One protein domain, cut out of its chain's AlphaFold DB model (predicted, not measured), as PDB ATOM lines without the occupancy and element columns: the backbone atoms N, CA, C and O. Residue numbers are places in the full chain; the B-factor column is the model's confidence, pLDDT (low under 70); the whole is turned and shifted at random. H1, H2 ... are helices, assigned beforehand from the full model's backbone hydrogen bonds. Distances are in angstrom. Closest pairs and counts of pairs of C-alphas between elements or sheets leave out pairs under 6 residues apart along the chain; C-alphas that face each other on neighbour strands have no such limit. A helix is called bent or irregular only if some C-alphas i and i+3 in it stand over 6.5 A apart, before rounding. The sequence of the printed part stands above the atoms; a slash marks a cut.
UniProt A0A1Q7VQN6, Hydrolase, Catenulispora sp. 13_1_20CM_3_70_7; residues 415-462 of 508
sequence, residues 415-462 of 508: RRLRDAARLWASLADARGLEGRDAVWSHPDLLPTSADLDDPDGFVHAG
ATOM      1  N   ARG A 415     -36.903 -29.588 -31.873       83.56
ATOM      2  CA  ARG A 415     -37.262 -28.334 -32.544       83.56
ATOM      3  C   ARG A 415     -37.104 -27.138 -31.600       83.56
ATOM      4  O   ARG A 415     -36.392 -26.209 -31.955       83.56
ATOM      5  N   ARG A 416     -37.654 -27.223 -30.383       87.69
ATOM      6  CA  ARG A 416     -37.619 -26.137 -29.389       87.69
ATOM      7  C   ARG A 416     -36.191 -25.773 -28.977       87.69
ATOM      8  O   ARG A 416     -35.890 -24.594 -28.851       87.69
ATOM      9  N   LEU A 417     -35.293 -26.756 -28.868       84.94
ATOM     10  CA  LEU A 417     -33.868 -26.505 -28.594       84.94
ATOM     11  C   LEU A 417     -33.207 -25.660 -29.698       84.94
ATOM     12  O   LEU A 417     -32.435 -24.744 -29.419       84.94
ATOM     13  N   ARG A 418     -33.513 -25.964 -30.968       87.19
ATOM     14  CA  ARG A 418     -32.986 -25.211 -32.119       87.19
ATOM     15  C   ARG A 418     -33.563 -23.803 -32.186       87.19
ATOM     16  O   ARG A 418     -32.822 -22.877 -32.506       87.19
ATOM     17  N   ASP A 419     -34.851 -23.661 -31.903       92.00
ATOM     18  CA  ASP A 419     -35.541 -22.372 -31.914       92.00
ATOM     19  C   ASP A 419     -34.981 -21.457 -30.811       92.00
ATOM     20  O   ASP A 419     -34.598 -20.322 -31.089       92.00
ATOM     21  N   ALA A 420     -34.769 -21.988 -29.602       94.56
ATOM     22  CA  ALA A 420     -34.125 -21.259 -28.511       94.56
ATOM     23  C   ALA A 420     -32.693 -20.823 -28.855       94.56
ATOM     24  O   ALA A 420     -32.337 -19.665 -28.658       94.56
ATOM     25  N   ALA A 421     -31.869 -21.708 -29.428       92.38
ATOM     26  CA  ALA A 421     -30.510 -21.347 -29.841       92.38
ATOM     27  C   ALA A 421     -30.482 -20.213 -30.885       92.38
ATOM     28  O   ALA A 421     -29.591 -19.364 -30.859       92.38
ATOM     29  N   ARG A 422     -31.457 -20.189 -31.804       93.12
ATOM     30  CA  ARG A 422     -31.616 -19.103 -32.785       93.12
ATOM     31  C   ARG A 422     -32.043 -17.800 -32.121       93.12
ATOM     32  O   ARG A 422     -31.479 -16.764 -32.462       93.12
ATOM     33  N   LEU A 423     -32.982 -17.858 -31.176       96.19
ATOM     34  CA  LEU A 423     -33.410 -16.692 -30.407       96.19
ATOM     35  C   LEU A 423     -32.219 -16.059 -29.682       96.19
ATOM     36  O   LEU A 423     -31.977 -14.867 -29.837       96.19
ATOM     37  N   TRP A 424     -31.421 -16.851 -28.962       97.19
ATOM     38  CA  TRP A 424     -30.260 -16.336 -28.229       97.19
ATOM     39  C   TRP A 424     -29.171 -15.755 -29.132       97.19
ATOM     40  O   TRP A 424     -28.560 -14.752 -28.767       97.19
ATOM     41  N   ALA A 425     -28.933 -16.359 -30.300       93.75
ATOM     42  CA  ALA A 425     -28.011 -15.809 -31.291       93.75
ATOM     43  C   ALA A 425     -28.512 -14.458 -31.832       93.75
ATOM     44  O   ALA A 425     -27.771 -13.481 -31.812       93.75
ATOM     45  N   SER A 426     -29.790 -14.381 -32.211       94.19
ATOM     46  CA  SER A 426     -30.406 -13.155 -32.743       94.19
ATOM     47  C   SER A 426     -30.435 -12.036 -31.698       94.19
ATOM     48  O   SER A 426     -30.177 -10.875 -32.003       94.19
ATOM     49  N   LEU A 427     -30.680 -12.390 -30.434       94.94
ATOM     50  CA  LEU A 427     -30.638 -11.452 -29.320       94.94
ATOM     51  C   LEU A 427     -29.222 -10.908 -29.078       94.94
ATOM     52  O   LEU A 427     -29.075  -9.725 -28.783       94.94
ATOM     53  N   ALA A 428     -28.191 -11.748 -29.231       94.75
ATOM     54  CA  ALA A 428     -26.796 -11.313 -29.157       94.75
ATOM     55  C   ALA A 428     -26.452 -10.322 -30.278       94.75
ATOM     56  O   ALA A 428     -25.809  -9.309 -30.018       94.75
ATOM     57  N   ASP A 429     -26.903 -10.605 -31.503       93.81
ATOM     58  CA  ASP A 429     -26.655  -9.755 -32.670       93.81
ATOM     59  C   ASP A 429     -27.354  -8.392 -32.537       93.81
ATOM     60  O   ASP A 429     -26.778  -7.363 -32.889       93.81
ATOM     61  N   ALA A 430     -28.575  -8.367 -31.994       93.94
ATOM     62  CA  ALA A 430     -29.369  -7.148 -31.856       93.94
ATOM     63  C   ALA A 430     -29.017  -6.308 -30.616       93.94
ATOM     64  O   ALA A 430     -29.011  -5.082 -30.690       93.94
ATOM     65  N   ARG A 431     -28.754  -6.945 -29.465       93.25
ATOM     66  CA  ARG A 431     -28.609  -6.265 -28.160       93.25
ATOM     67  C   ARG A 431     -27.228  -6.430 -27.516       93.25
ATOM     68  O   ARG A 431     -27.016  -5.975 -26.392       93.25
ATOM     69  N   GLY A 432     -26.287  -7.079 -28.200       94.81
ATOM     70  CA  GLY A 432     -24.971  -7.402 -27.655       94.81
ATOM     71  C   GLY A 432     -25.012  -8.485 -26.570       94.81
ATOM     72  O   GLY A 432     -26.064  -9.008 -26.196       94.81
ATOM     73  N   LEU A 433     -23.834  -8.831 -26.045       95.50
ATOM     74  CA  LEU A 433     -23.672  -9.894 -25.042       95.50
ATOM     75  C   LEU A 433     -24.376  -9.560 -23.719       95.50
ATOM     76  O   LEU A 433     -25.067 -10.404 -23.159       95.50
ATOM     77  N   GLU A 434     -24.228  -8.318 -23.257       94.94
ATOM     78  CA  GLU A 434     -24.824  -7.826 -22.010       94.94
ATOM     79  C   GLU A 434     -26.351  -7.794 -22.104       94.94
ATOM     80  O   GLU A 434     -27.034  -8.282 -21.208       94.94
ATOM     81  N   GLY A 435     -26.898  -7.292 -23.217       94.56
ATOM     82  CA  GLY A 435     -28.341  -7.269 -23.451       94.56
ATOM     83  C   GLY A 435     -28.943  -8.667 -23.590       94.56
ATOM     84  O   GLY A 435     -30.050  -8.905 -23.106       94.56
ATOM     85  N   ARG A 436     -28.207  -9.612 -24.193       96.19
ATOM     86  CA  ARG A 436     -28.592 -11.027 -24.233       96.19
ATOM     87  C   ARG A 436     -28.651 -11.622 -22.828       96.19
ATOM     88  O   ARG A 436     -29.662 -12.201 -22.451       96.19
ATOM     89  N   ASP A 437     -27.580 -11.488 -22.055       97.31
ATOM     90  CA  ASP A 437     -27.462 -12.153 -20.755       97.31
ATOM     91  C   ASP A 437     -28.337 -11.492 -19.672       97.31
ATOM     92  O   ASP A 437     -28.792 -12.177 -18.756       97.31
ATOM     93  N   ALA A 438     -28.670 -10.203 -19.813       95.81
ATOM     94  CA  ALA A 438     -29.594  -9.487 -18.927       95.81
ATOM     95  C   ALA A 438     -31.005 -10.099 -18.878       95.81
ATOM     96  O   ALA A 438     -31.712  -9.922 -17.883       95.81
ATOM     97  N   VAL A 439     -31.407 -10.868 -19.896       96.06
ATOM     98  CA  VAL A 439     -32.684 -11.604 -19.913       96.06
ATOM     99  C   VAL A 439     -32.784 -12.615 -18.764       96.06
ATOM    100  O   VAL A 439     -33.877 -12.898 -18.285       96.06
ATOM    101  N   TRP A 440     -31.656 -13.104 -18.243       97.19
ATOM    102  CA  TRP A 440     -31.632 -14.004 -17.088       97.19
ATOM    103  C   TRP A 440     -31.816 -13.306 -15.731       97.19
ATOM    104  O   TRP A 440     -31.947 -13.979 -14.706       97.19
ATOM    105  N   SER A 441     -31.837 -11.970 -15.688       95.94
ATOM    106  CA  SER A 441     -31.920 -11.220 -14.426       95.94
ATOM    107  C   SER A 441     -33.231 -11.440 -13.665       95.94
ATOM    108  O   SER A 441     -33.245 -11.342 -12.438       95.94
ATOM    109  N   HIS A 442     -34.318 -11.795 -14.359       94.62
ATOM    110  CA  HIS A 442     -35.607 -12.091 -13.742       94.62
ATOM    111  C   HIS A 442     -36.395 -13.129 -14.560       94.62
ATOM    112  O   HIS A 442     -36.372 -13.059 -15.789       94.62
ATOM    113  N   PRO A 443     -37.137 -14.064 -13.928       93.62
ATOM    114  CA  PRO A 443     -37.921 -15.077 -14.643       93.62
ATOM    115  C   PRO A 443     -38.954 -14.497 -15.620       93.62
ATOM    116  O   PRO A 443     -39.212 -15.110 -16.651       93.62
ATOM    117  N   ASP A 444     -39.519 -13.326 -15.323       91.75
ATOM    118  CA  ASP A 444     -40.542 -12.683 -16.168       91.75
ATOM    119  C   ASP A 444     -39.981 -12.070 -17.459       91.75
ATOM    120  O   ASP A 444     -40.745 -11.724 -18.355       91.75
ATOM    121  N   LEU A 445     -38.657 -11.928 -17.564       93.69
ATOM    122  CA  LEU A 445     -38.003 -11.446 -18.779       93.69
ATOM    123  C   LEU A 445     -37.732 -12.572 -19.775       93.69
ATOM    124  O   LEU A 445     -37.372 -12.292 -20.917       93.69
ATOM    125  N   LEU A 446     -37.872 -13.834 -19.358       94.81
ATOM    126  CA  LEU A 446     -37.593 -14.963 -20.228       94.81
ATOM    127  C   LEU A 446     -38.560 -15.020 -21.416       94.81
ATOM    128  O   LEU A 446     -39.762 -14.810 -21.237       94.81
ATOM    129  N   PRO A 447     -38.069 -15.430 -22.600       94.50
ATOM    130  CA  PRO A 447     -38.943 -15.764 -23.709       94.50
ATOM    131  C   PRO A 447     -39.925 -16.870 -23.315       94.50
ATOM    132  O   PRO A 447     -39.596 -17.842 -22.634       94.50
ATOM    133  N   THR A 448     -41.154 -16.746 -23.781       92.94
ATOM    134  CA  THR A 448     -42.182 -17.769 -23.662       92.94
ATOM    135  C   THR A 448     -42.097 -18.769 -24.816       92.94
ATOM    136  O   THR A 448     -41.338 -18.618 -25.772       92.94
ATOM    137  N   SER A 449     -42.930 -19.811 -24.773       91.12
ATOM    138  CA  SER A 449     -43.028 -20.767 -25.883       91.12
ATOM    139  C   SER A 449     -43.466 -20.111 -27.203       91.12
ATOM    140  O   SER A 449     -43.063 -20.590 -28.265       91.12
ATOM    141  N   ALA A 450     -44.258 -19.030 -27.132       91.69
ATOM    142  CA  ALA A 450     -44.696 -18.257 -28.293       91.69
ATOM    143  C   ALA A 450     -43.547 -17.426 -28.879       91.69
ATOM    144  O   ALA A 450     -43.385 -17.385 -30.093       91.69
ATOM    145  N   ASP A 451     -42.690 -16.865 -28.025       93.75
ATOM    146  CA  ASP A 451     -41.487 -16.140 -28.450       93.75
ATOM    147  C   ASP A 451     -40.466 -17.066 -29.128       93.75
ATOM    148  O   ASP A 451     -39.728 -16.655 -30.012       93.75
ATOM    149  N   LEU A 452     -40.443 -18.357 -28.771       91.69
ATOM    150  CA  LEU A 452     -39.664 -19.351 -29.518       91.69
ATOM    151  C   LEU A 452     -40.235 -19.624 -30.920       91.69
ATOM    152  O   LEU A 452     -39.487 -20.030 -31.807       91.69
ATOM    153  N   ASP A 453     -41.544 -19.439 -31.123       90.31
ATOM    154  CA  ASP A 453     -42.179 -19.565 -32.441       90.31
ATOM    155  C   ASP A 453     -42.003 -18.282 -33.290       90.31
ATOM    156  O   ASP A 453     -41.986 -18.380 -34.518       90.31
ATOM    157  N   ASP A 454     -41.802 -17.118 -32.654       89.75
ATOM    158  CA  ASP A 454     -41.464 -15.825 -33.281       89.75
ATOM    159  C   ASP A 454     -40.284 -15.115 -32.570       89.75
ATOM    160  O   ASP A 454     -40.487 -14.182 -31.783       89.75
ATOM    161  N   PRO A 455     -39.030 -15.543 -32.833       88.06
ATOM    162  CA  PRO A 455     -37.860 -14.957 -32.182       88.06
ATOM    163  C   PRO A 455     -37.657 -13.472 -32.499       88.06
ATOM    164  O   PRO A 455     -37.222 -12.720 -31.626       88.06
ATOM    165  N   ASP A 456     -37.973 -13.045 -33.726       86.75
ATOM    166  CA  ASP A 456     -37.776 -11.663 -34.175       86.75
ATOM    167  C   ASP A 456     -38.688 -10.709 -33.388       86.75
ATOM    168  O   ASP A 456     -38.237  -9.655 -32.929       86.75
ATOM    169  N   GLY A 457     -39.943 -11.113 -33.150       88.19
ATOM    170  CA  GLY A 457     -40.880 -10.372 -32.309       88.19
ATOM    171  C   GLY A 457     -40.322 -10.094 -30.910       88.19
ATOM    172  O   GLY A 457     -40.322  -8.949 -30.457       88.19
ATOM    173  N   PHE A 458     -39.756 -11.107 -30.250       90.31
ATOM    174  CA  PHE A 458     -39.159 -10.950 -28.918       90.31
ATOM    175  C   PHE A 458     -37.900 -10.068 -28.927       90.31
ATOM    176  O   PHE A 458     -37.719  -9.201 -28.062       90.31
ATOM    177  N   VAL A 459     -37.022 -10.258 -29.919       88.62
ATOM    178  CA  VAL A 459     -35.762  -9.509 -30.051       88.62
ATOM    179  C   VAL A 459     -36.013  -8.009 -30.223       88.62
ATOM    180  O   VAL A 459     -35.263  -7.207 -29.659       88.62
ATOM    181  N   HIS A 460     -37.100  -7.614 -30.889       83.88
ATOM    182  CA  HIS A 460     -37.430  -6.208 -31.145       83.88
ATOM    183  C   HIS A 460     -38.524  -5.621 -30.238       83.88
ATOM    184  O   HIS A 460     -38.719  -4.406 -30.243       83.88
ATOM    185  N   ALA A 461     -39.180  -6.425 -29.392       77.38
ATOM    186  CA  ALA A 461     -40.230  -5.951 -28.480       77.38
ATOM    187  C   ALA A 461     -39.783  -4.785 -27.572       77.38
ATOM    188  O   ALA A 461     -40.563  -3.874 -27.310       77.38
ATOM    189  N   GLY A 462     -38.516  -4.763 -27.139       59.56
ATOM    190  CA  GLY A 462     -37.958  -3.668 -26.332       59.56
ATOM    191  C   GLY A 462     -37.585  -2.404 -27.119       59.56
ATOM    192  O   GLY A 462     -37.445  -1.343 -26.520       59.56
TER     193      GLY A 462
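Overview. This is residues 415 to 462 of the 508 residues of the protein "Hydrolase" of Catenulispora sp. 13_1_20CM_3_70_7 (UniProt A0A1Q7VQN6). A long bent helix, H1, makes a V with its two arms, and two short helices, H2 and H3, pack one after the other on one side of its longer arm, H1a. The shorter arm, H1b, folds back over another side of H1a, and the stretch after it leads across to H2; residues 440 to 445 stick out. The printed part has 48 residues with three named helices in the order H1, H2, H3 and no named strand, and its class is all helix. It is compact, with a radius of gyration of the C-alphas of 9.8 A, and its rounded outline spans 26 by 22 by 18 A.

Arrangement. H1, residues 415 to 441, was assigned as one helix by its hydrogen bonds but is bent, with C-alphas 430 and 433 9.3 A apart; its arms are H1a, residues 415 to 430, and H1b, residues 433 to 441. H1a touches H1b with residues 424 to 428 alone, and the closest C-alphas, those of Ala 428 and Arg 436, are 5.2 A apart. The two arms run opposite ways at a steep tilt of 56 degrees. H2, residues 449 to 453, touches residues 416 to 423 of H1a alone, closest at the C-alphas of Asp 419 and Leu 452, 5.6 A apart. H3, residues 455 to 461, touches H1a, closest at the C-alphas of Leu 423 and Pro 455, 5.1 A apart. H1a and H3 run the same way at a steep tilt of 40 degrees. H2 and H3 are close but not clearly touching, with the C-alphas of Asp 451 and Phe 458 closest at 5.7 A. H1b is apart from both H2 and H3. In H1a, H2 and H3 every O i to N i+4 pair is within hydrogen-bond range; in H1b 2 of 5 are, beside 5 of 6 O i to N i+3 pairs.

Along the chain. H1a begins at C-alpha 415, (-37.262, -28.334, -32.544), and runs 22.6 A from first to last C-alpha. Residues 431 and 432 belong to neither arm. H1b measures 13.5 A and ends at C-alpha 441, (-31.920, -11.220, -14.426). H2 has five residues and measures 6.7 A. H3 measures 10.0 A and ends at C-alpha 461, (-40.230, -5.951, -28.480).

Size, cuts and confidence. The two C-alphas farthest apart, those of Arg 415 and Glu 434, are 26.2 A apart. The printed part, residues 415 to 462, has no cut. The link from H1 to H2 is short, with 7 residues, and the link from H2 to H3 is tight, with 1 residue. The mean pLDDT of the printed part is 91.5, and one residue, Gly 462, is under 70.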